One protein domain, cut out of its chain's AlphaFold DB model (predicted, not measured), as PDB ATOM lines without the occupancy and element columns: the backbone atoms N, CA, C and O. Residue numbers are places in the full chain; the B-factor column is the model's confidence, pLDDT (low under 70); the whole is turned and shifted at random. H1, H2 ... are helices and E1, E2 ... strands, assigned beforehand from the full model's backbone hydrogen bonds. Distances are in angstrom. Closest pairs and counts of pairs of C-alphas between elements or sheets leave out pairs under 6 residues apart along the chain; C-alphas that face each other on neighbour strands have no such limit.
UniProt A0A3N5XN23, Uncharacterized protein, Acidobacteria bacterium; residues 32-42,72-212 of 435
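AT A GLANCE: This is residues 32 to 42 and 72 to 212 of the 435 residues of an uncharacterized protein of Acidobacteria bacterium (UniProt A0A3N5XN23). A strongly twisted sheet of five strands has H1 packed across one face, while H2 and H3 make a V-shaped arm that reaches away from the sheet, their corner at residues 123 to 125. The little helix H4 sits near E3, and residues 198 to 203 stick out as a free loop. The printed part has 152 residues, in the order E1 E2 H1 H2 H3 E3 E4 E5 H4; the mixed sheet runs E2 E4 E5 E1 E3. The class is mixed, helices and strands; the whole is compact, with a radius of gyration of the C-alphas of 17.0 A and spans of 49 by 40 by 29 A.

HOW THE PARTS SIT: Start at E1, residues 35 to 39, an inner strand. It is antiparallel to E3, residues 155 to 159, at 156 degrees; look for N 36 and O 158, within hydrogen-bond range at 2.8 A. It is also antiparallel to E5, residues 182 to 192, at 140 degrees, with N 37 and O 190 in range at 3.0 A. E2, residues 74 to 77, is an edge strand parallel to E4, residues 173 to 179, at 47 degrees, with N 75 and O 176 in range at 2.8 A. E4 and E5 form an antiparallel hairpin, with N 175 and O 189 in range at 2.8 A; E5 bends by 72 degrees at residue 185. H1, residues 80 to 95, is on the sheet at a height of 8.6 A, giving two layers, a helix on one face of a sheet. It lies over E4 and only just over E5, on which 3 of its C-alphas fall, and runs across the strands, at 81 degrees to E4 on the local plane; its closest C-alphas to E4 are those of Glu 83 and Leu 179, 7.3 A apart. H2, residues 108 to 122, and H3, residues 126 to 143, are not on the sheet. These two are close but not clearly touching, with C-alphas of Arg 121 and Arg 129 closest at 7.6 A, at a steep tilt of 55 degrees, opposite ways. H4, residues 208 to 211, is only just not on the sheet, with 4 pairs of C-alphas within 10 A; its closest C-alpha to E3 is that of Phe 210, 7.8 A from that of Tyr 157. In H1, H2 and H3 every O i to N i+4 pair is within hydrogen-bond range; H4 is too short for one.

IN THESE COORDINATES: Find C-alpha 35 at (4.766, -33.523, 52.680), where E1 begins its 13.1 A; E2 follows after the cut with 9.8 A. H1 covers 21.9 A, H2 20.8 A, and H3, from C-alpha 126 at (-2.919, -3.599, 79.871), 25.8 A. E3 measures 13.5 A, E4 18.7 A and E5 25.9 A. H4, 5.1 A, ends at C-alpha 211, (4.876, -25.211, 46.572).

THE WHOLE: The C-alphas of Tyr 127 and Glu 196 are the two farthest apart, 49.8 A. Residues 43 to 71 are not printed, and C-alphas 42 and 72 are 11.4 A apart. The links H1 to H2, H3 to E3, E3 to E4 and E5 to H4 are long. Mean pLDDT of the printed part is 84.7; look for values under 70 at residues 145 to 152 and 195 to 205.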
ATOM      1  N   LEU A  32       7.499 -31.297  44.148       80.94
ATOM      2  CA  LEU A  32       6.643 -32.487  44.117       80.94
ATOM      3  C   LEU A  32       6.936 -33.483  45.244       80.94
ATOM      4  O   LEU A  32       6.479 -34.624  45.199       80.94
ATOM      5  N   ARG A  33       7.741 -33.117  46.241       88.00
ATOM      6  CA  ARG A  33       8.069 -34.045  47.324       88.00
ATOM      7  C   ARG A  33       6.850 -34.319  48.219       88.00
ATOM      8  O   ARG A  33       5.995 -33.447  48.389       88.00
ATOM      9  N   PRO A  34       6.738 -35.536  48.787       87.81
ATOM     10  CA  PRO A  34       5.734 -35.828  49.801       87.81
ATOM     11  C   PRO A  34       5.891 -34.893  50.998       87.81
ATOM     12  O   PRO A  34       7.011 -34.581  51.405       87.81
ATOM     13  N   TYR A  35       4.775 -34.501  51.599       90.94
ATOM     14  CA  TYR A  35       4.766 -33.523  52.680       90.94
ATOM     15  C   TYR A  35       3.871 -33.962  53.840       90.94
ATOM     16  O   TYR A  35       3.088 -34.911  53.749       90.94
ATOM     17  N   VAL A  36       4.028 -33.265  54.956       91.75
ATOM     18  CA  VAL A  36       3.313 -33.479  56.207       91.75
ATOM     19  C   VAL A  36       2.568 -32.197  56.554       91.75
ATOM     20  O   VAL A  36       3.191 -31.148  56.722       91.75
ATOM     21  N   ASP A  37       1.244 -32.282  56.651       92.06
ATOM     22  CA  ASP A  37       0.407 -31.241  57.262       92.06
ATOM     23  C   ASP A  37       0.355 -31.507  58.767       92.06
ATOM     24  O   ASP A  37      -0.055 -32.584  59.195       92.06
ATOM     25  N   VAL A  38       0.816 -30.555  59.568       92.56
ATOM     26  CA  VAL A  38       0.831 -30.620  61.027       92.56
ATOM     27  C   VAL A  38      -0.188 -29.630  61.550       92.56
ATOM     28  O   VAL A  38      -0.053 -28.423  61.366       92.56
ATOM     29  N   SER A  39      -1.171 -30.138  62.272       91.06
ATOM     30  CA  SER A  39      -2.242 -29.360  62.875       91.06
ATOM     31  C   SER A  39      -2.423 -29.749  64.335       91.06
ATOM     32  O   SER A  39      -1.888 -30.749  64.825       91.06
ATOM     33  N   ARG A  40      -3.174 -28.938  65.077       86.56
ATOM     34  CA  ARG A  40      -3.667 -29.396  66.375       86.56
ATOM     35  C   ARG A  40      -4.762 -30.437  66.153       86.56
ATOM     36  O   ARG A  40      -5.536 -30.276  65.210       86.56
ATOM     37  N   PRO A  41      -4.860 -31.471  67.007       83.62
ATOM     38  CA  PRO A  41      -6.018 -32.351  66.992       83.62
ATOM     39  C   PRO A  41      -7.274 -31.487  67.094       83.62
ATOM     40  O   PRO A  41      -7.350 -30.632  67.980       83.62
ATOM     41  N   GLU A  42      -8.226 -31.659  66.174       70.81
ATOM     42  CA  GLU A  42      -9.512 -30.971  66.281       70.81
ATOM     43  C   GLU A  42     -10.122 -31.316  67.641       70.81
ATOM     44  O   GLU A  42     -10.536 -32.450  67.884       70.81
ATOM     45  N   LYS A  72      -8.543 -42.284  64.632       86.00
ATOM     46  CA  LYS A  72      -7.273 -41.957  63.984       86.00
ATOM     47  C   LYS A  72      -6.148 -42.742  64.673       86.00
ATOM     48  O   LYS A  72      -6.042 -42.664  65.899       86.00
ATOM     49  N   PRO A  73      -5.298 -43.469  63.928       90.12
ATOM     50  CA  PRO A  73      -4.190 -44.217  64.510       90.12
ATOM     51  C   PRO A  73      -3.238 -43.288  65.276       90.12
ATOM     52  O   PRO A  73      -2.861 -42.219  64.789       90.12
ATOM     53  N   MET A  74      -2.845 -43.702  66.483       92.12
ATOM     54  CA  MET A  74      -1.911 -42.960  67.330       92.12
ATOM     55  C   MET A  74      -0.482 -43.474  67.131       92.12
ATOM     56  O   MET A  74      -0.237 -44.678  67.162       92.12
ATOM     57  N   LEU A  75       0.461 -42.556  66.940       92.81
ATOM     58  CA  LEU A  75       1.889 -42.822  66.811       92.81
ATOM     59  C   LEU A  75       2.624 -42.176  67.985       92.81
ATOM     60  O   LEU A  75       2.573 -40.959  68.162       92.81
ATOM     61  N   THR A  76       3.334 -42.981  68.771       93.62
ATOM     62  CA  THR A  76       4.200 -42.469  69.836       93.62
ATOM     63  C   THR A  76       5.579 -42.168  69.269       93.62
ATOM     64  O   THR A  76       6.207 -43.035  68.661       93.62
ATOM     65  N   VAL A  77       6.058 -40.944  69.475       95.06
ATOM     66  CA  VAL A  77       7.381 -40.489  69.031       95.06
ATOM     67  C   VAL A  77       8.228 -40.055  70.220       95.06
ATOM     68  O   VAL A  77       7.712 -39.520  71.200       95.06
ATOM     69  N   SER A  78       9.539 -40.269  70.141       94.50
ATOM     70  CA  SER A  78      10.478 -39.952  71.220       94.50
ATOM     71  C   SER A  78      11.811 -39.430  70.686       94.50
ATOM     72  O   SER A  78      12.150 -39.595  69.514       94.50
ATOM     73  N   GLY A  79      12.574 -38.775  71.561       95.19
ATOM     74  CA  GLY A  79      13.910 -38.266  71.264       95.19
ATOM     75  C   GLY A  79      13.988 -36.741  71.117       95.19
ATOM     76  O   GLY A  79      12.976 -36.058  70.933       95.19
ATOM     77  N   PRO A  80      15.210 -36.184  71.170       95.69
ATOM     78  CA  PRO A  80      15.433 -34.744  71.312       95.69
ATOM     79  C   PRO A  80      14.919 -33.925  70.120       95.69
ATOM     80  O   PRO A  80      14.459 -32.798  70.295       95.69
ATOM     81  N   ALA A  81      14.956 -34.486  68.906       95.69
ATOM     82  CA  ALA A  81      14.447 -33.818  67.709       95.69
ATOM     83  C   ALA A  81      12.918 -33.646  67.752       95.69
ATOM     84  O   ALA A  81      12.416 -32.564  67.443       95.69
ATOM     85  N   TRP A  82      12.186 -34.674  68.195       95.81
ATOM     86  CA  TRP A  82      10.735 -34.614  68.383       95.81
ATOM     87  C   TRP A  82      10.352 -33.673  69.526       95.81
ATOM     88  O   TRP A  82       9.455 -32.852  69.356       95.81
ATOM     89  N   GLU A  83      11.065 -33.699  70.653       95.25
ATOM     90  CA  GLU A  83      10.819 -32.757  71.754       95.25
ATOM     91  C   GLU A  83      10.980 -31.295  71.319       95.25
ATOM     92  O   GLU A  83      10.107 -30.460  71.581       95.25
ATOM     93  N   ALA A  84      12.072 -30.990  70.608       95.56
ATOM     94  CA  ALA A  84      12.321 -29.664  70.059       95.56
ATOM     95  C   ALA A  84      11.259 -29.270  69.022       95.56
ATOM     96  O   ALA A  84      10.797 -28.127  69.012       95.56
ATOM     97  N   PHE A  85      10.844 -30.211  68.170       95.94
ATOM     98  CA  PHE A  85       9.786 -30.000  67.190       95.94
ATOM     99  C   PHE A  85       8.453 -29.643  67.860       95.94
ATOM    100  O   PHE A  85       7.902 -28.580  67.575       95.94
ATOM    101  N   PHE A  86       7.976 -30.462  68.803       94.75
ATOM    102  CA  PHE A  86       6.738 -30.208  69.549       94.75
ATOM    103  C   PHE A  86       6.779 -28.859  70.268       94.75
ATOM    104  O   PHE A  86       5.812 -28.103  70.212       94.75
ATOM    105  N   PHE A  87       7.908 -28.522  70.898       93.94
ATOM    106  CA  PHE A  87       8.087 -27.225  71.546       93.94
ATOM    107  C   PHE A  87       7.966 -26.056  70.556       93.94
ATOM    108  O   PHE A  87       7.305 -25.064  70.852       93.94
ATOM    109  N   ARG A  88       8.563 -26.165  69.363       94.88
ATOM    110  CA  ARG A  88       8.492 -25.125  68.321       94.88
ATOM    111  C   ARG A  88       7.105 -25.002  67.690       94.88
ATOM    112  O   ARG A  88       6.674 -23.884  67.402       94.88
ATOM    113  N   VAL A  89       6.408 -26.120  67.478       93.06
ATOM    114  CA  VAL A  89       5.013 -26.120  67.010       93.06
ATOM    115  C   VAL A  89       4.116 -25.454  68.042       93.06
ATOM    116  O   VAL A  89       3.377 -24.536  67.694       93.06
ATOM    117  N   ASP A  90       4.239 -25.833  69.314       89.75
ATOM    118  CA  ASP A  90       3.474 -25.206  70.388       89.75
ATOM    119  C   ASP A  90       3.795 -23.714  70.511       89.75
ATOM    120  O   ASP A  90       2.886 -22.890  70.559       89.75
ATOM    121  N   GLN A  91       5.071 -23.328  70.445       88.75
ATOM    122  CA  GLN A  91       5.459 -21.920  70.416       88.75
ATOM    123  C   GLN A  91       4.787 -21.174  69.257       88.75
ATOM    124  O   GLN A  91       4.298 -20.063  69.459       88.75
ATOM    125  N   THR A  92       4.751 -21.777  68.067       90.31
ATOM    126  CA  THR A  92       4.145 -21.169  66.877       90.31
ATOM    127  C   THR A  92       2.644 -20.983  67.061       90.31
ATOM    128  O   THR A  92       2.132 -19.872  66.916       90.31
ATOM    129  N   PHE A  93       1.944 -22.053  67.430       88.25
ATOM    130  CA  PHE A  93       0.492 -22.059  67.545       88.25
ATOM    131  C   PHE A  93      -0.023 -21.284  68.766       88.25
ATOM    132  O   PHE A  93      -1.044 -20.609  68.677       88.25
ATOM    133  N   SER A  94       0.669 -21.346  69.906       83.50
ATOM    134  CA  SER A  94       0.263 -20.673  71.148       83.50
ATOM    135  C   SER A  94       0.619 -19.188  71.151       83.50
ATOM    136  O   SER A  94      -0.163 -18.376  71.637       83.50
ATOM    137  N   LYS A  95       1.768 -18.795  70.580       82.62
ATOM    138  CA  LYS A  95       2.168 -17.375  70.527       82.62
ATOM    139  C   LYS A  95       1.668 -16.643  69.283       82.62
ATOM    140  O   LYS A  95       1.911 -15.445  69.175       82.62
ATOM    141  N   ASN A  96       1.016 -17.340  68.345       83.88
ATOM    142  CA  ASN A  96       0.614 -16.799  67.040       83.88
ATOM    143  C   ASN A  96       1.787 -16.107  66.318       83.88
ATOM    144  O   ASN A  96       1.622 -15.090  65.645       83.88
ATOM    145  N   LEU A  97       3.007 -16.623  66.505       84.69
ATOM    146  CA  LEU A  97       4.240 -16.067  65.955       84.69
ATOM    147  C   LEU A  97       5.031 -17.190  65.288       84.69
ATOM    148  O   LEU A  97       5.379 -18.150  65.975       84.69
ATOM    149  N   PRO A  98       5.337 -17.090  63.982       86.94
ATOM    150  CA  PRO A  98       6.149 -18.101  63.328       86.94
ATOM    151  C   PRO A  98       7.515 -18.148  63.999       86.94
ATOM    152  O   PRO A  98       8.136 -17.110  64.243       86.94
ATOM    153  N   VAL A  99       8.005 -19.353  64.282       91.94
ATOM    154  CA  VAL A  99       9.419 -19.508  64.614       91.94
ATOM    155  C   VAL A  99      10.243 -19.036  63.415       91.94
ATOM    156  O   VAL A  99       9.885 -19.324  62.274       91.94
ATOM    157  N   THR A 100      11.351 -18.335  63.663       91.44
ATOM    158  CA  THR A 100      12.248 -17.847  62.608       91.44
ATOM    159  C   THR A 100      12.585 -18.962  61.617       91.44
ATOM    160  O   THR A 100      13.054 -20.036  62.007       91.44
ATOM    161  N   GLY A 101      12.330 -18.707  60.335       90.50
ATOM    162  CA  GLY A 101      12.541 -19.660  59.251       90.50
ATOM    163  C   GLY A 101      11.336 -20.550  58.934       90.50
ATOM    164  O   GLY A 101      11.402 -21.279  57.952       90.50
ATOM    165  N   TRP A 102      10.240 -20.524  59.701       93.56
ATOM    166  CA  TRP A 102       9.005 -21.277  59.413       93.56
ATOM    167  C   TRP A 102       7.951 -20.466  58.652       93.56
ATOM    168  O   TRP A 102       6.873 -20.973  58.363       93.56
ATOM    169  N   GLU A 103       8.246 -19.230  58.257       92.19
ATOM    170  CA  GLU A 103       7.295 -18.360  57.556       92.19
ATOM    171  C   GLU A 103       6.837 -18.956  56.220       92.19
ATOM    172  O   GLU A 103       5.710 -18.726  55.796       92.19
ATOM    173  N   HIS A 104       7.695 -19.743  55.569       90.75
ATOM    174  CA  HIS A 104       7.383 -20.406  54.303       90.75
ATOM    175  C   HIS A 104       6.489 -21.646  54.458       90.75
ATOM    176  O   HIS A 104       6.018 -22.162  53.447       90.75
ATOM    177  N   ARG A 105       6.266 -22.110  55.695       92.00
ATOM    178  CA  ARG A 105       5.460 -23.288  56.065       92.00
ATOM    179  C   ARG A 105       4.027 -22.932  56.441       92.00
ATOM    180  O   ARG A 105       3.273 -23.804  56.853       92.00
ATOM    181  N   ILE A 106       3.682 -21.652  56.362       90.12
ATOM    182  CA  ILE A 106       2.406 -21.089  56.788       90.12
ATOM    183  C   ILE A 106       1.777 -20.403  55.586       90.12
ATOM    184  O   ILE A 106       2.475 -19.772  54.787       90.12
ATOM    185  N   THR A 107       0.457 -20.507  55.443       87.50
ATOM    186  CA  THR A 107      -0.235 -19.830  54.347       87.50
ATOM    187  C   THR A 107      -0.072 -18.311  54.467       87.50
ATOM    188  O   THR A 107       0.042 -17.740  55.557       87.50
ATOM    189  N   TRP A 108      -0.057 -17.605  53.334       85.19
ATOM    190  CA  TRP A 108       0.086 -16.146  53.357       85.19
ATOM    191  C   TRP A 108      -1.084 -15.457  54.077       85.19
ATOM    192  O   TRP A 108      -0.877 -14.422  54.714       85.19
ATOM    193  N   ALA A 109      -2.289 -16.033  53.998       84.94
ATOM    194  CA  ALA A 109      -3.473 -15.532  54.688       84.94
ATOM    195  C   ALA A 109      -3.283 -15.587  56.210       84.94
ATOM    196  O   ALA A 109      -3.371 -14.543  56.862       84.94
ATOM    197  N   ASP A 110      -2.898 -16.750  56.743       85.56
ATOM    198  CA  ASP A 110      -2.680 -16.930  58.182       85.56
ATOM    199  C   ASP A 110      -1.521 -16.057  58.666       85.56
ATOM    200  O   ASP A 110      -1.619 -15.387  59.694       85.56
ATOM    201  N   LEU A 111      -0.431 -15.978  57.891       88.00
ATOM    202  CA  LEU A 111       0.723 -15.140  58.222       88.00
ATOM    203  C   LEU A 111       0.359 -13.649  58.259       88.00
ATOM    204  O   LEU A 111       0.805 -12.915  59.146       88.00
ATOM    205  N   LYS A 112      -0.450 -13.177  57.305       88.38
ATOM    206  CA  LYS A 112      -0.933 -11.791  57.265       88.38
ATOM    207  C   LYS A 112      -1.870 -11.501  58.436       88.38
ATOM    208  O   LYS A 112      -1.757 -10.432  59.038       88.38
ATOM    209  N   GLN A 113      -2.763 -12.432  58.764       85.62
ATOM    210  CA  GLN A 113      -3.694 -12.280  59.875       85.62
ATOM    211  C   GLN A 113      -2.961 -12.269  61.222       85.62
ATOM    212  O   GLN A 113      -3.147 -11.338  62.003       85.62
ATOM    213  N   ALA A 114      -2.027 -13.199  61.435       86.50
ATOM    214  CA  ALA A 114      -1.177 -13.235  62.621       86.50
ATOM    215  C   ALA A 114      -0.368 -11.940  62.790       86.50
ATOM    216  O   ALA A 114      -0.340 -11.352  63.869       86.50
ATOM    217  N   ARG A 115       0.237 -11.411  61.714       88.94
ATOM    218  CA  ARG A 115       0.937 -10.110  61.756       88.94
ATOM    219  C   ARG A 115       0.007  -8.958  62.144       88.94
ATOM    220  O   ARG A 115       0.403  -8.109  62.938       88.94
ATOM    221  N   LYS A 116      -1.217  -8.930  61.608       89.00
ATOM    222  CA  LYS A 116      -2.228  -7.912  61.936       89.00
ATOM    223  C   LYS A 116      -2.630  -7.982  63.411       89.00
ATOM    224  O   LYS A 116      -2.676  -6.951  64.079       89.00
ATOM    225  N   GLU A 117      -2.895  -9.176  63.927       86.06
ATOM    226  CA  GLU A 117      -3.288  -9.385  65.323       86.06
ATOM    227  C   GLU A 117      -2.157  -9.093  66.302       86.06
ATOM    228  O   GLU A 117      -2.383  -8.421  67.305       86.06
ATOM    229  N   ASN A 118      -0.932  -9.514  65.990       86.44
ATOM    230  CA  ASN A 118       0.237  -9.197  66.806       86.44
ATOM    231  C   ASN A 118       0.517  -7.691  66.817       86.44
ATOM    232  O   ASN A 118       0.808  -7.135  67.873       86.44
ATOM    233  N   GLY A 119       0.345  -7.009  65.679       89.00
ATOM    234  CA  GLY A 119       0.393  -5.547  65.611       89.00
ATOM    235  C   GLY A 119      -0.672  -4.885  66.494       89.00
ATOM    236  O   GLY A 119      -0.351  -3.969  67.245       89.00
ATOM    237  N   ARG A 120      -1.916  -5.393  66.472       90.31
ATOM    238  CA  ARG A 120      -3.009  -4.935  67.354       90.31
ATOM    239  C   ARG A 120      -2.656  -5.134  68.833       90.31
ATOM    240  O   ARG A 120      -2.845  -4.222  69.628       90.31
ATOM    241  N   ARG A 121      -2.122  -6.302  69.210       86.50
ATOM    242  CA  ARG A 121      -1.742  -6.645  70.598       86.50
ATOM    243  C   ARG A 121      -0.565  -5.831  71.117       86.50
ATOM    244  O   ARG A 121      -0.553  -5.475  72.292       86.50
ATOM    245  N   ALA A 122       0.385  -5.491  70.248       89.69
ATOM    246  CA  ALA A 122       1.537  -4.675  70.614       89.69
ATOM    247  C   ALA A 122       1.142  -3.262  71.079       89.69
ATOM    248  O   ALA A 122       1.816  -2.702  71.938       89.69
ATOM    249  N   VAL A 123       0.043  -2.709  70.553       94.94
ATOM    250  CA  VAL A 123      -0.449  -1.365  70.910       94.94
ATOM    251  C   VAL A 123      -1.542  -1.367  71.980       94.94
ATOM    252  O   VAL A 123      -1.959  -0.298  72.419       94.94
ATOM    253  N   MET A 124      -2.014  -2.539  72.418       93.25
ATOM    254  CA  MET A 124      -3.019  -2.614  73.478       93.25
ATOM    255  C   MET A 124      -2.457  -2.185  74.823       93.25
ATOM    256  O   MET A 124      -1.389  -2.649  75.248       93.25
ATOM    257  N   THR A 125      -3.265  -1.393  75.519       95.50
ATOM    258  CA  THR A 125      -3.106  -1.136  76.950       95.50
ATOM    259  C   THR A 125      -3.300  -2.421  77.754       95.50
ATOM    260  O   THR A 125      -3.934  -3.374  77.300       95.50
ATOM    261  N   GLU A 126      -2.762  -2.454  78.970       93.00
ATOM    262  CA  GLU A 126      -2.919  -3.599  79.871       93.00
ATOM    263  C   GLU A 126      -4.392  -3.899  80.178       93.00
ATOM    264  O   GLU A 126      -4.797  -5.057  80.123       93.00
ATOM    265  N   TYR A 127      -5.208  -2.854  80.362       95.25
ATOM    266  CA  TYR A 127      -6.658  -2.971  80.524       95.25
ATOM    267  C   TYR A 127      -7.318  -3.685  79.335       95.25
ATOM    268  O   TYR A 127      -8.040  -4.657  79.517       95.25
ATOM    269  N   GLN A 128      -7.007  -3.270  78.102       92.44
ATOM    270  CA  GLN A 128      -7.548  -3.913  76.895       92.44
ATOM    271  C   GLN A 128      -7.100  -5.373  76.754       92.44
ATOM    272  O   GLN A 128      -7.856  -6.200  76.252       92.44
ATOM    273  N   ARG A 129      -5.878  -5.710  77.196       87.88
ATOM    274  CA  ARG A 129      -5.413  -7.107  77.213       87.88
ATOM    275  C   ARG A 129      -6.180  -7.939  78.232       87.88
ATOM    276  O   ARG A 129      -6.534  -9.069  77.918       87.88
ATOM    277  N   GLN A 130      -6.427  -7.400  79.425       91.12
ATOM    278  CA  GLN A 130      -7.230  -8.072  80.447       91.12
ATOM    279  C   GLN A 130      -8.665  -8.285  79.960       91.12
ATOM    280  O   GLN A 130      -9.160  -9.404  80.024       91.12
ATOM    281  N   GLU A 131      -9.283  -7.266  79.362       91.81
ATOM    282  CA  GLU A 131     -10.623  -7.368  78.777       91.81
ATOM    283  C   GLU A 131     -10.689  -8.419  77.652       91.81
ATOM    284  O   GLU A 131     -11.631  -9.214  77.597       91.81
ATOM    285  N   GLU A 132      -9.673  -8.490  76.780       87.00
ATOM    286  CA  GLU A 132      -9.574  -9.541  75.758       87.00
ATOM    287  C   GLU A 132      -9.476 -10.933  76.406       87.00
ATOM    288  O   GLU A 132     -10.220 -11.833  76.014       87.00
ATOM    289  N   LEU A 133      -8.637 -11.109  77.434       86.38
ATOM    290  CA  LEU A 133      -8.501 -12.377  78.163       86.38
ATOM    291  C   LEU A 133      -9.807 -12.791  78.856       86.38
ATOM    292  O   LEU A 133     -10.214 -13.947  78.757       86.38
ATOM    293  N   GLU A 134     -10.501 -11.855  79.501       89.69
ATOM    294  CA  GLU A 134     -11.800 -12.102  80.130       89.69
ATOM    295  C   GLU A 134     -12.884 -12.437  79.103       89.69
ATOM    296  O   GLU A 134     -13.752 -13.275  79.350       89.69
ATOM    297  N   SER A 135     -12.867 -11.790  77.933       86.31
ATOM    298  CA  SER A 135     -13.805 -12.101  76.852       86.31
ATOM    299  C   SER A 135     -13.627 -13.536  76.355       86.31
ATOM    300  O   SER A 135     -14.599 -14.279  76.228       86.31
ATOM    301  N   VAL A 136     -12.377 -13.954  76.174       81.94
ATOM    302  CA  VAL A 136     -11.997 -15.297  75.750       81.94
ATOM    303  C   VAL A 136     -12.385 -16.340  76.801       81.94
ATOM    304  O   VAL A 136     -12.982 -17.366  76.469       81.94
ATOM    305  N   GLN A 137     -12.103 -16.064  78.076       83.94
ATOM    306  CA  GLN A 137     -12.457 -16.944  79.186       83.94
ATOM    307  C   GLN A 137     -13.979 -17.128  79.290       83.94
ATOM    308  O   GLN A 137     -14.453 -18.257  79.394       83.94
ATOM    309  N   ARG A 138     -14.761 -16.046  79.151       85.88
ATOM    310  CA  ARG A 138     -16.234 -16.111  79.127       85.88
ATOM    311  C   ARG A 138     -16.765 -16.973  77.986       85.88
ATOM    312  O   ARG A 138     -17.724 -17.717  78.173       85.88
ATOM    313  N   VAL A 139     -16.164 -16.889  76.799       77.88
ATOM    314  CA  VAL A 139     -16.551 -17.735  75.658       77.88
ATOM    315  C   VAL A 139     -16.192 -19.200  75.926       77.88
ATOM    316  O   VAL A 139     -17.013 -20.078  75.659       77.88
ATOM    317  N   LYS A 140     -15.023 -19.468  76.518       79.19
ATOM    318  CA  LYS A 140     -14.612 -20.816  76.930       79.19
ATOM    319  C   LYS A 140     -15.571 -21.431  77.941       79.19
ATOM    320  O   LYS A 140     -15.993 -22.567  77.756       79.19
ATOM    321  N   GLU A 141     -15.960 -20.684  78.964       84.75
ATOM    322  CA  GLU A 141     -16.920 -21.142  79.973       84.75
ATOM    323  C   GLU A 141     -18.313 -21.371  79.379       84.75
ATOM    324  O   GLU A 141     -18.960 -22.370  79.687       84.75
ATOM    325  N   LYS A 142     -18.768 -20.479  78.491       86.12
ATOM    326  CA  LYS A 142     -20.113 -20.545  77.908       86.12
ATOM    327  C   LYS A 142     -20.282 -21.666  76.885       86.12
ATOM    328  O   LYS A 142     -21.351 -22.266  76.821       86.12
ATOM    329  N   TYR A 143     -19.271 -21.908  76.056       73.75
ATOM    330  CA  TYR A 143     -19.384 -22.833  74.923       73.75
ATOM    331  C   TYR A 143     -18.528 -24.093  75.076       73.75
ATOM    332  O   TYR A 143     -18.606 -24.976  74.228       73.75
ATOM    333  N   GLY A 144     -17.677 -24.181  76.104       70.50
ATOM    334  CA  GLY A 144     -16.670 -25.242  76.223       70.50
ATOM    335  C   GLY A 144     -15.600 -25.191  75.125       70.50
ATOM    336  O   GLY A 144     -14.758 -26.081  75.036       70.50
ATOM    337  N   ILE A 145     -15.630 -24.161  74.272       62.19
ATOM    338  CA  ILE A 145     -14.702 -23.976  73.160       62.19
ATOM    339  C   ILE A 145     -13.580 -23.086  73.656       62.19
ATOM    340  O   ILE A 145     -13.794 -21.915  73.973       62.19
ATOM    341  N   ASP A 146     -12.370 -23.630  73.693       60.06
ATOM    342  CA  ASP A 146     -11.202 -22.847  74.047       60.06
ATOM    343  C   ASP A 146     -10.860 -21.834  72.942       60.06
ATOM    344  O   ASP A 146     -10.086 -22.102  72.025       60.06
ATOM    345  N   THR A 147     -11.465 -20.648  73.022       58.16
ATOM    346  CA  THR A 147     -11.187 -19.530  72.110       58.16
ATOM    347  C   THR A 147      -9.918 -18.762  72.480       58.16
ATOM    348  O   THR A 147      -9.571 -17.804  71.790       58.16
ATOM    349  N   THR A 148      -9.160 -19.203  73.504       51.16
ATOM    350  CA  THR A 148      -7.799 -18.675  73.749       51.16
ATOM    351  C   THR A 148      -6.892 -18.915  72.551       51.16
ATOM    352  O   THR A 148      -5.955 -18.152  72.311       51.16
ATOM    353  N   PHE A 149      -7.247 -19.886  71.711       49.88
ATOM    354  CA  PHE A 149      -6.637 -20.114  70.419       49.88
ATOM    355  C   PHE A 149      -7.210 -19.198  69.339       49.88
ATOM    356  O   PHE A 149      -7.802 -19.627  68.358       49.88
ATOM    357  N   THR A 150      -6.914 -17.910  69.488       48.81
ATOM    358  CA  THR A 150      -6.897 -16.931  68.386       48.81
ATOM    359  C   THR A 150      -5.552 -16.960  67.647       48.81
ATOM    360  O   THR A 150      -5.080 -15.953  67.130       48.81
ATOM    361  N   GLY A 151      -4.863 -18.104  67.660       52.84
ATOM    362  CA  GLY A 151      -3.731 -18.338  66.778       52.84
ATOM    363  C   GLY A 151      -4.273 -18.733  65.413       52.84
ATOM    364  O   GLY A 151      -4.866 -19.799  65.300       52.84
ATOM    365  N   ASN A 152      -4.061 -17.909  64.386       61.62
ATOM    366  CA  ASN A 152      -4.517 -18.220  63.018       61.62
ATOM    367  C   ASN A 152      -3.739 -19.378  62.396       61.62
ATOM    368  O   ASN A 152      -4.095 -19.898  61.344       61.62
ATOM    369  N   PHE A 153      -2.637 -19.772  63.028       76.25
ATOM    370  CA  PHE A 153      -1.871 -20.927  62.610       76.25
ATOM    371  C   PHE A 153      -2.584 -22.195  63.068       76.25
ATOM    372  O   PHE A 153      -2.401 -22.666  64.187       76.25
ATOM    373  N   HIS A 154      -3.396 -22.747  62.175       79.19
ATOM    374  CA  HIS A 154      -4.034 -24.047  62.370       79.19
ATOM    375  C   HIS A 154      -3.218 -25.189  61.768       79.19
ATOM    376  O   HIS A 154      -3.412 -26.346  62.143       79.19
ATOM    377  N   ARG A 155      -2.324 -24.860  60.831       88.19
ATOM    378  CA  ARG A 155      -1.586 -25.821  60.017       88.19
ATOM    379  C   ARG A 155      -0.167 -25.344  59.749       88.19
ATOM    380  O   ARG A 155       0.079 -24.149  59.586       88.19
ATOM    381  N   LEU A 156       0.757 -26.293  59.701       92.38
ATOM    382  CA  LEU A 156       2.144 -26.110  59.299       92.38
ATOM    383  C   LEU A 156       2.512 -27.200  58.305       92.38
ATOM    384  O   LEU A 156       2.168 -28.360  58.506       92.38
ATOM    385  N   TYR A 157       3.265 -26.835  57.274       92.62
ATOM    386  CA  TYR A 157       3.665 -27.770  56.227       92.62
ATOM    387  C   TYR A 157       5.160 -28.095  56.310       92.62
ATOM    388  O   TYR A 157       6.018 -27.209  56.408       92.62
ATOM    389  N   PHE A 158       5.479 -29.385  56.273       94.06
ATOM    390  CA  PHE A 158       6.848 -29.896  56.317       94.06
ATOM    391  C   PHE A 158       7.096 -30.874  55.186       94.06
ATOM    392  O   PHE A 158       6.176 -31.556  54.752       94.06
ATOM    393  N   GLN A 159       8.333 -30.952  54.706       93.50
ATOM    394  CA  GLN A 159       8.686 -32.014  53.774       93.50
ATOM    395  C   GLN A 159       8.809 -33.333  54.539       93.50
ATOM    396  O   GLN A 159       9.246 -33.350  55.690       93.50
ATOM    397  N   ARG A 160       8.410 -34.444  53.921       92.00
ATOM    398  CA  ARG A 160       8.456 -35.764  54.569       92.00
ATOM    399  C   ARG A 160       9.887 -36.242  54.832       92.00
ATOM    400  O   ARG A 160      10.099 -37.029  55.744       92.00
ATOM    401  N   ASP A 161      10.846 -35.769  54.043       93.38
ATOM    402  CA  ASP A 161      12.281 -36.038  54.193       93.38
ATOM    403  C   ASP A 161      12.977 -35.087  55.187       93.38
ATOM    404  O   ASP A 161      14.185 -35.191  55.397       93.38
ATOM    405  N   GLU A 162      12.246 -34.156  55.807       94.31
ATOM    406  CA  GLU A 162      12.801 -33.221  56.781       94.31
ATOM    407  C   GLU A 162      12.776 -33.805  58.202       94.31
ATOM    408  O   GLU A 162      11.746 -34.332  58.628       94.31
ATOM    409  N   PRO A 163      13.843 -33.640  59.002       94.19
ATOM    410  CA  PRO A 163      13.810 -33.999  60.412       94.19
ATOM    411  C   PRO A 163      12.724 -33.233  61.192       94.19
ATOM    412  O   PRO A 163      12.599 -32.015  61.038       94.19
ATOM    413  N   PRO A 164      11.976 -33.894  62.092       95.44
ATOM    414  CA  PRO A 164      12.125 -35.295  62.503       95.44
ATOM    415  C   PRO A 164      11.267 -36.303  61.701       95.44
ATOM    416  O   PRO A 164      11.205 -37.478  62.064       95.44
ATOM    417  N   PHE A 165      10.566 -35.864  60.652       94.94
ATOM    418  CA  PHE A 165       9.615 -36.683  59.887       94.94
ATOM    419  C   PHE A 165      10.269 -37.773  59.042       94.94
ATOM    420  O   PHE A 165       9.637 -38.799  58.797       94.94
ATOM    421  N   ASP A 166      11.534 -37.597  58.670       93.50
ATOM    422  CA  ASP A 166      12.364 -38.599  57.997       93.50
ATOM    423  C   ASP A 166      12.439 -39.936  58.760       93.50
ATOM    424  O   ASP A 166      12.628 -40.998  58.163       93.50
ATOM    425  N   THR A 167      12.228 -39.903  60.079       92.69
ATOM    426  CA  THR A 167      12.185 -41.098  60.933       92.69
ATOM    427  C   THR A 167      10.834 -41.823  60.943       92.69
ATOM    428  O   THR A 167      10.761 -42.965  61.409       92.69
ATOM    429  N   LEU A 168       9.758 -41.215  60.426       91.62
ATOM    430  CA  LEU A 168       8.421 -41.814  60.437       91.62
ATOM    431  C   LEU A 168       8.277 -42.901  59.368       91.62
ATOM    432  O   LEU A 168       8.289 -42.644  58.164       91.62
ATOM    433  N   ARG A 169       8.017 -44.129  59.821       87.56
ATOM    434  CA  ARG A 169       7.667 -45.281  58.974       87.56
ATOM    435  C   ARG A 169       6.155 -45.495  58.909       87.56
ATOM    436  O   ARG A 169       5.671 -46.578  59.221       87.56
ATOM    437  N   ALA A 170       5.416 -44.445  58.575       85.25
ATOM    438  CA  ALA A 170       3.964 -44.499  58.429       85.25
ATOM    439  C   ALA A 170       3.561 -44.276  56.968       85.25
ATOM    440  O   ALA A 170       4.224 -43.536  56.240       85.25
ATOM    441  N   ASP A 171       2.486 -44.928  56.537       88.81
ATOM    442  CA  ASP A 171       1.931 -44.745  55.197       88.81
ATOM    443  C   ASP A 171       1.191 -43.403  55.081       88.81
ATOM    444  O   ASP A 171       1.100 -42.628  56.033       88.81
ATOM    445  N   ASN A 172       0.701 -43.079  53.885       87.06
ATOM    446  CA  ASN A 172      -0.111 -41.877  53.702       87.06
ATOM    447  C   ASN A 172      -1.415 -42.012  54.503       87.06
ATOM    448  O   ASN A 172      -2.080 -43.045  54.439       87.06
ATOM    449  N   GLY A 173      -1.792 -40.973  55.242       87.94
ATOM    450  CA  GLY A 173      -2.928 -41.031  56.158       87.94
ATOM    451  C   GLY A 173      -2.875 -39.959  57.238       87.94
ATOM    452  O   GLY A 173      -1.925 -39.180  57.317       87.94
ATOM    453  N   THR A 174      -3.913 -39.909  58.071       90.06
ATOM    454  CA  THR A 174      -3.975 -38.995  59.221       90.06
ATOM    455  C   THR A 174      -3.670 -39.754  60.506       90.06
ATOM    456  O   THR A 174      -4.309 -40.764  60.786       90.06
ATOM    457  N   TYR A 175      -2.736 -39.239  61.301       92.81
ATOM    458  CA  TYR A 175      -2.273 -39.840  62.549       92.81
ATOM    459  C   TYR A 175      -2.313 -38.823  63.687       92.81
ATOM    460  O   TYR A 175      -2.162 -37.618  63.468       92.81
ATOM    461  N   ILE A 176      -2.472 -39.310  64.913       93.50
ATOM    462  CA  ILE A 176      -2.228 -38.519  66.122       93.50
ATOM    463  C   ILE A 176      -0.819 -38.840  66.612       93.50
ATOM    464  O   ILE A 176      -0.555 -39.959  67.037       93.50
ATOM    465  N   LEU A 177       0.093 -37.873  66.550       93.56
ATOM    466  CA  LEU A 177       1.403 -37.986  67.180       93.56
ATOM    467  C   LEU A 177       1.298 -37.627  68.658       93.56
ATOM    468  O   LEU A 177       0.884 -36.515  68.991       93.56
ATOM    469  N   ALA A 178       1.744 -38.530  69.523       93.81
ATOM    470  CA  ALA A 178       1.916 -38.288  70.949       93.81
ATOM    471  C   ALA A 178       3.405 -38.334  71.308       93.81
ATOM    472  O   ALA A 178       4.131 -39.235  70.883       93.81
ATOM    473  N   LEU A 179       3.863 -37.358  72.090       92.38
ATOM    474  CA  LEU A 179       5.229 -37.354  72.599       92.38
ATOM    475  C   LEU A 179       5.349 -38.346  73.765       92.38
ATOM    476  O   LEU A 179       4.554 -38.302  74.707       92.38
ATOM    477  N   ASP A 180       6.344 -39.229  73.708       92.50
ATOM    478  CA  ASP A 180       6.571 -40.237  74.744       92.50
ATOM    479  C   ASP A 180       6.741 -39.600  76.134       92.50
ATOM    480  O   ASP A 180       7.384 -38.559  76.297       92.50
ATOM    481  N   GLY A 181       6.091 -40.191  77.136       89.12
ATOM    482  CA  GLY A 181       6.023 -39.657  78.500       89.12
ATOM    483  C   GLY A 181       5.222 -38.356  78.684       89.12
ATOM    484  O   GLY A 181       5.152 -37.869  79.811       89.12
ATOM    485  N   LYS A 182       4.621 -37.783  77.627       88.12
ATOM    486  CA  LYS A 182       3.817 -36.541  77.659       88.12
ATOM    487  C   LYS A 182       2.544 -36.676  76.805       88.12
ATOM    488  O   LYS A 182       2.420 -36.003  75.776       88.12
ATOM    489  N   PRO A 183       1.596 -37.552  77.192       78.81
ATOM    490  CA  PRO A 183       0.407 -37.865  76.393       78.81
ATOM    491  C   PRO A 183      -0.528 -36.668  76.170       78.81
ATOM    492  O   PRO A 183      -1.346 -36.702  75.257       78.81
ATOM    493  N   GLU A 184      -0.412 -35.609  76.974       82.25
ATOM    494  CA  GLU A 184      -1.132 -34.345  76.814       82.25
ATOM    495  C   GLU A 184      -0.625 -33.502  75.633       82.25
ATOM    496  O   GLU A 184      -1.322 -32.607  75.156       82.25
ATOM    497  N   ARG A 185       0.583 -33.785  75.132       84.81
ATOM    498  CA  ARG A 185       1.164 -33.114  73.968       84.81
ATOM    499  C   ARG A 185       0.895 -33.937  72.725       84.81
ATOM    500  O   ARG A 185       1.689 -34.800  72.353       84.81
ATOM    501  N   GLN A 186      -0.226 -33.633  72.083       90.94
ATOM    502  CA  GLN A 186      -0.653 -34.297  70.858       90.94
ATOM    503  C   GLN A 186      -0.658 -33.335  69.677       90.94
ATOM    504  O   GLN A 186      -1.077 -32.181  69.793       90.94
ATOM    505  N   LEU A 187      -0.218 -33.832  68.526       91.88
ATOM    506  CA  LEU A 187      -0.325 -33.157  67.238       91.88
ATOM    507  C   LEU A 187      -1.041 -34.080  66.265       91.88
ATOM    508  O   LEU A 187      -0.782 -35.278  66.236       91.88
ATOM    509  N   GLN A 188      -1.929 -33.530  65.451       93.19
ATOM    510  CA  GLN A 188      -2.459 -34.262  64.316       93.19
ATOM    511  C   GLN A 188      -1.517 -34.049  63.137       93.19
ATOM    512  O   GLN A 188      -1.182 -32.913  62.803       93.19
ATOM    513  N   ILE A 189      -1.108 -35.135  62.492       92.88
ATOM    514  CA  ILE A 189      -0.377 -35.068  61.232       92.88
ATOM    515  C   ILE A 189      -1.179 -35.727  60.124       92.88
ATOM    516  O   ILE A 189      -1.834 -36.744  60.347       92.88
ATOM    517  N   THR A 190      -1.088 -35.183  58.921       90.38
ATOM    518  CA  THR A 190      -1.565 -35.837  57.708       90.38
ATOM    519  C   THR A 190      -0.375 -36.023  56.778       90.38
ATOM    520  O   THR A 190       0.192 -35.055  56.273       90.38
ATOM    521  N   LEU A 191       0.023 -37.280  56.592       88.00
ATOM    522  CA  LEU A 191       1.056 -37.692  55.651       88.00
ATOM    523  C   LEU A 191       0.432 -37.775  54.263       88.00
ATOM    524  O   LEU A 191      -0.464 -38.588  54.023       88.00
ATOM    525  N   LEU A 192       0.893 -36.914  53.364       83.94
ATOM    526  CA  LEU A 192       0.357 -36.784  52.017       83.94
ATOM    527  C   LEU A 192       1.416 -37.241  51.014       83.94
ATOM    528  O   LEU A 192       2.618 -37.030  51.202       83.94
ATOM    529  N   ALA A 193       0.962 -37.903  49.950       81.88
ATOM    530  CA  ALA A 193       1.828 -38.262  48.835       81.88
ATOM    531  C   ALA A 193       2.418 -37.003  48.178       81.88
ATOM    532  O   ALA A 193       1.974 -35.881  48.438       81.88
ATOM    533  N   ALA A 194       3.396 -37.213  47.290       73.81
ATOM    534  CA  ALA A 194       3.790 -36.210  46.308       73.81
ATOM    535  C   ALA A 194       2.530 -35.562  45.719       73.81
ATOM    536  O   ALA A 194       1.628 -36.267  45.264       73.81
ATOM    537  N   HIS A 195       2.426 -34.239  45.829       65.50
ATOM    538  CA  HIS A 195       1.212 -33.543  45.435       65.50
ATOM    539  C   HIS A 195       1.050 -33.646  43.918       65.50
ATOM    540  O   HIS A 195       1.826 -33.052  43.181       65.50
ATOM    541  N   GLU A 196       0.039 -34.364  43.435       58.31
ATOM    542  CA  GLU A 196      -0.501 -34.064  42.113       58.31
ATOM    543  C   GLU A 196      -1.300 -32.776  42.284       58.31
ATOM    544  O   GLU A 196      -2.350 -32.773  42.929       58.31
ATOM    545  N   LEU A 197      -0.756 -31.652  41.812       56.62
ATOM    546  CA  LEU A 197      -1.484 -30.389  41.810       56.62
ATOM    547  C   LEU A 197      -2.737 -30.577  40.964       56.62
ATOM    548  O   LEU A 197      -2.663 -30.617  39.739       56.62
ATOM    549  N   ILE A 198      -3.889 -30.719  41.619       56.19
ATOM    550  CA  ILE A 198      -5.162 -30.776  40.912       56.19
ATOM    551  C   ILE A 198      -5.478 -29.343  40.477       56.19
ATOM    552  O   ILE A 198      -5.645 -28.461  41.326       56.19
ATOM    553  N   PRO A 199      -5.550 -29.066  39.167       49.12
ATOM    554  CA  PRO A 199      -5.843 -27.727  38.691       49.12
ATOM    555  C   PRO A 199      -7.212 -27.273  39.197       49.12
ATOM    556  O   PRO A 199      -8.199 -27.994  39.059       49.12
ATOM    557  N   PHE A 200      -7.288 -26.056  39.735       50.44
ATOM    558  CA  PHE A 200      -8.539 -25.394  40.133       50.44
ATOM    559  C   PHE A 200      -9.342 -26.049  41.276       50.44
ATOM    560  O   PHE A 200     -10.456 -25.594  41.541       50.44
ATOM    561  N   SER A 201      -8.805 -27.045  41.993       48.12
ATOM    562  CA  SER A 201      -9.417 -27.552  43.229       48.12
ATOM    563  C   SER A 201      -8.457 -27.442  44.416       48.12
ATOM    564  O   SER A 201      -7.723 -28.362  44.771       48.12
ATOM    565  N   ASP A 202      -8.484 -26.285  45.076       45.53
ATOM    566  CA  ASP A 202      -7.862 -26.103  46.389       45.53
ATOM    567  C   ASP A 202      -8.614 -26.954  47.429       45.53
ATOM    568  O   ASP A 202      -9.483 -26.464  48.148       45.53
ATOM    569  N   VAL A 203      -8.308 -28.251  47.518       49.03
ATOM    570  CA  VAL A 203      -8.742 -29.072  48.664       49.03
ATOM    571  C   VAL A 203      -7.815 -28.828  49.868       49.03
ATOM    572  O   VAL A 203      -8.231 -29.018  51.005       49.03
ATOM    573  N   ASN A 204      -6.592 -28.318  49.647       56.34
ATOM    574  CA  ASN A 204      -5.699 -27.823  50.700       56.34
ATOM    575  C   ASN A 204      -4.850 -26.638  50.192       56.34
ATOM    576  O   ASN A 204      -4.045 -26.834  49.282       56.34
ATOM    577  N   PRO A 205      -4.961 -25.430  50.780       69.31
ATOM    578  CA  PRO A 205      -4.183 -24.269  50.360       69.31
ATOM    579  C   PRO A 205      -2.739 -24.386  50.864       69.31
ATOM    580  O   PRO A 205      -2.375 -23.835  51.905       69.31
ATOM    581  N   LEU A 206      -1.895 -25.115  50.133       81.56
ATOM    582  CA  LEU A 206      -0.465 -25.152  50.416       81.56
ATOM    583  C   LEU A 206       0.134 -23.732  50.341       81.56
ATOM    584  O   LEU A 206      -0.241 -22.932  49.474       81.56
ATOM    585  N   PRO A 207       1.096 -23.383  51.213       86.94
ATOM    586  CA  PRO A 207       1.789 -22.112  51.120       86.94
ATOM    587  C   PRO A 207       2.487 -21.988  49.766       86.94
ATOM    588  O   PRO A 207       3.314 -22.817  49.402       86.94
ATOM    589  N   THR A 208       2.228 -20.902  49.041       84.56
ATOM    590  CA  THR A 208       2.837 -20.682  47.714       84.56
ATOM    591  C   THR A 208       4.367 -20.724  47.725       84.56
ATOM    592  O   THR A 208       4.969 -21.162  46.752       84.56
ATOM    593  N   SER A 209       5.007 -20.296  48.817       86.62
ATOM    594  CA  SER A 209       6.460 -20.386  49.005       86.62
ATOM    595  C   SER A 209       6.968 -21.806  49.248       86.62
ATOM    596  O   SER A 209       8.140 -22.062  48.996       86.62
ATOM    597  N   PHE A 210       6.111 -22.690  49.760       87.75
ATOM    598  CA  PHE A 210       6.398 -24.109  49.936       87.75
ATOM    599  C   PHE A 210       6.249 -24.841  48.599       87.75
ATOM    600  O   PHE A 210       7.164 -25.538  48.183       87.75
ATOM    601  N   THR A 211       5.148 -24.594  47.880       86.12
ATOM    602  CA  THR A 211       4.876 -25.211  46.572       86.12
ATOM    603  C   THR A 211       5.837 -24.734  45.480       86.12
ATOM    604  O   THR A 211       6.288 -25.537  44.670       86.12
ATOM    605  N   TYR A 212       6.166 -23.436  45.456       89.06
ATOM    606  CA  TYR A 212       6.988 -22.807  44.417       89.06
ATOM    607  C   TYR A 212       8.199 -22.072  45.027       89.06
ATOM    608  O   TYR A 212       8.233 -20.831  45.069       89.06
TER     609      TYR A 212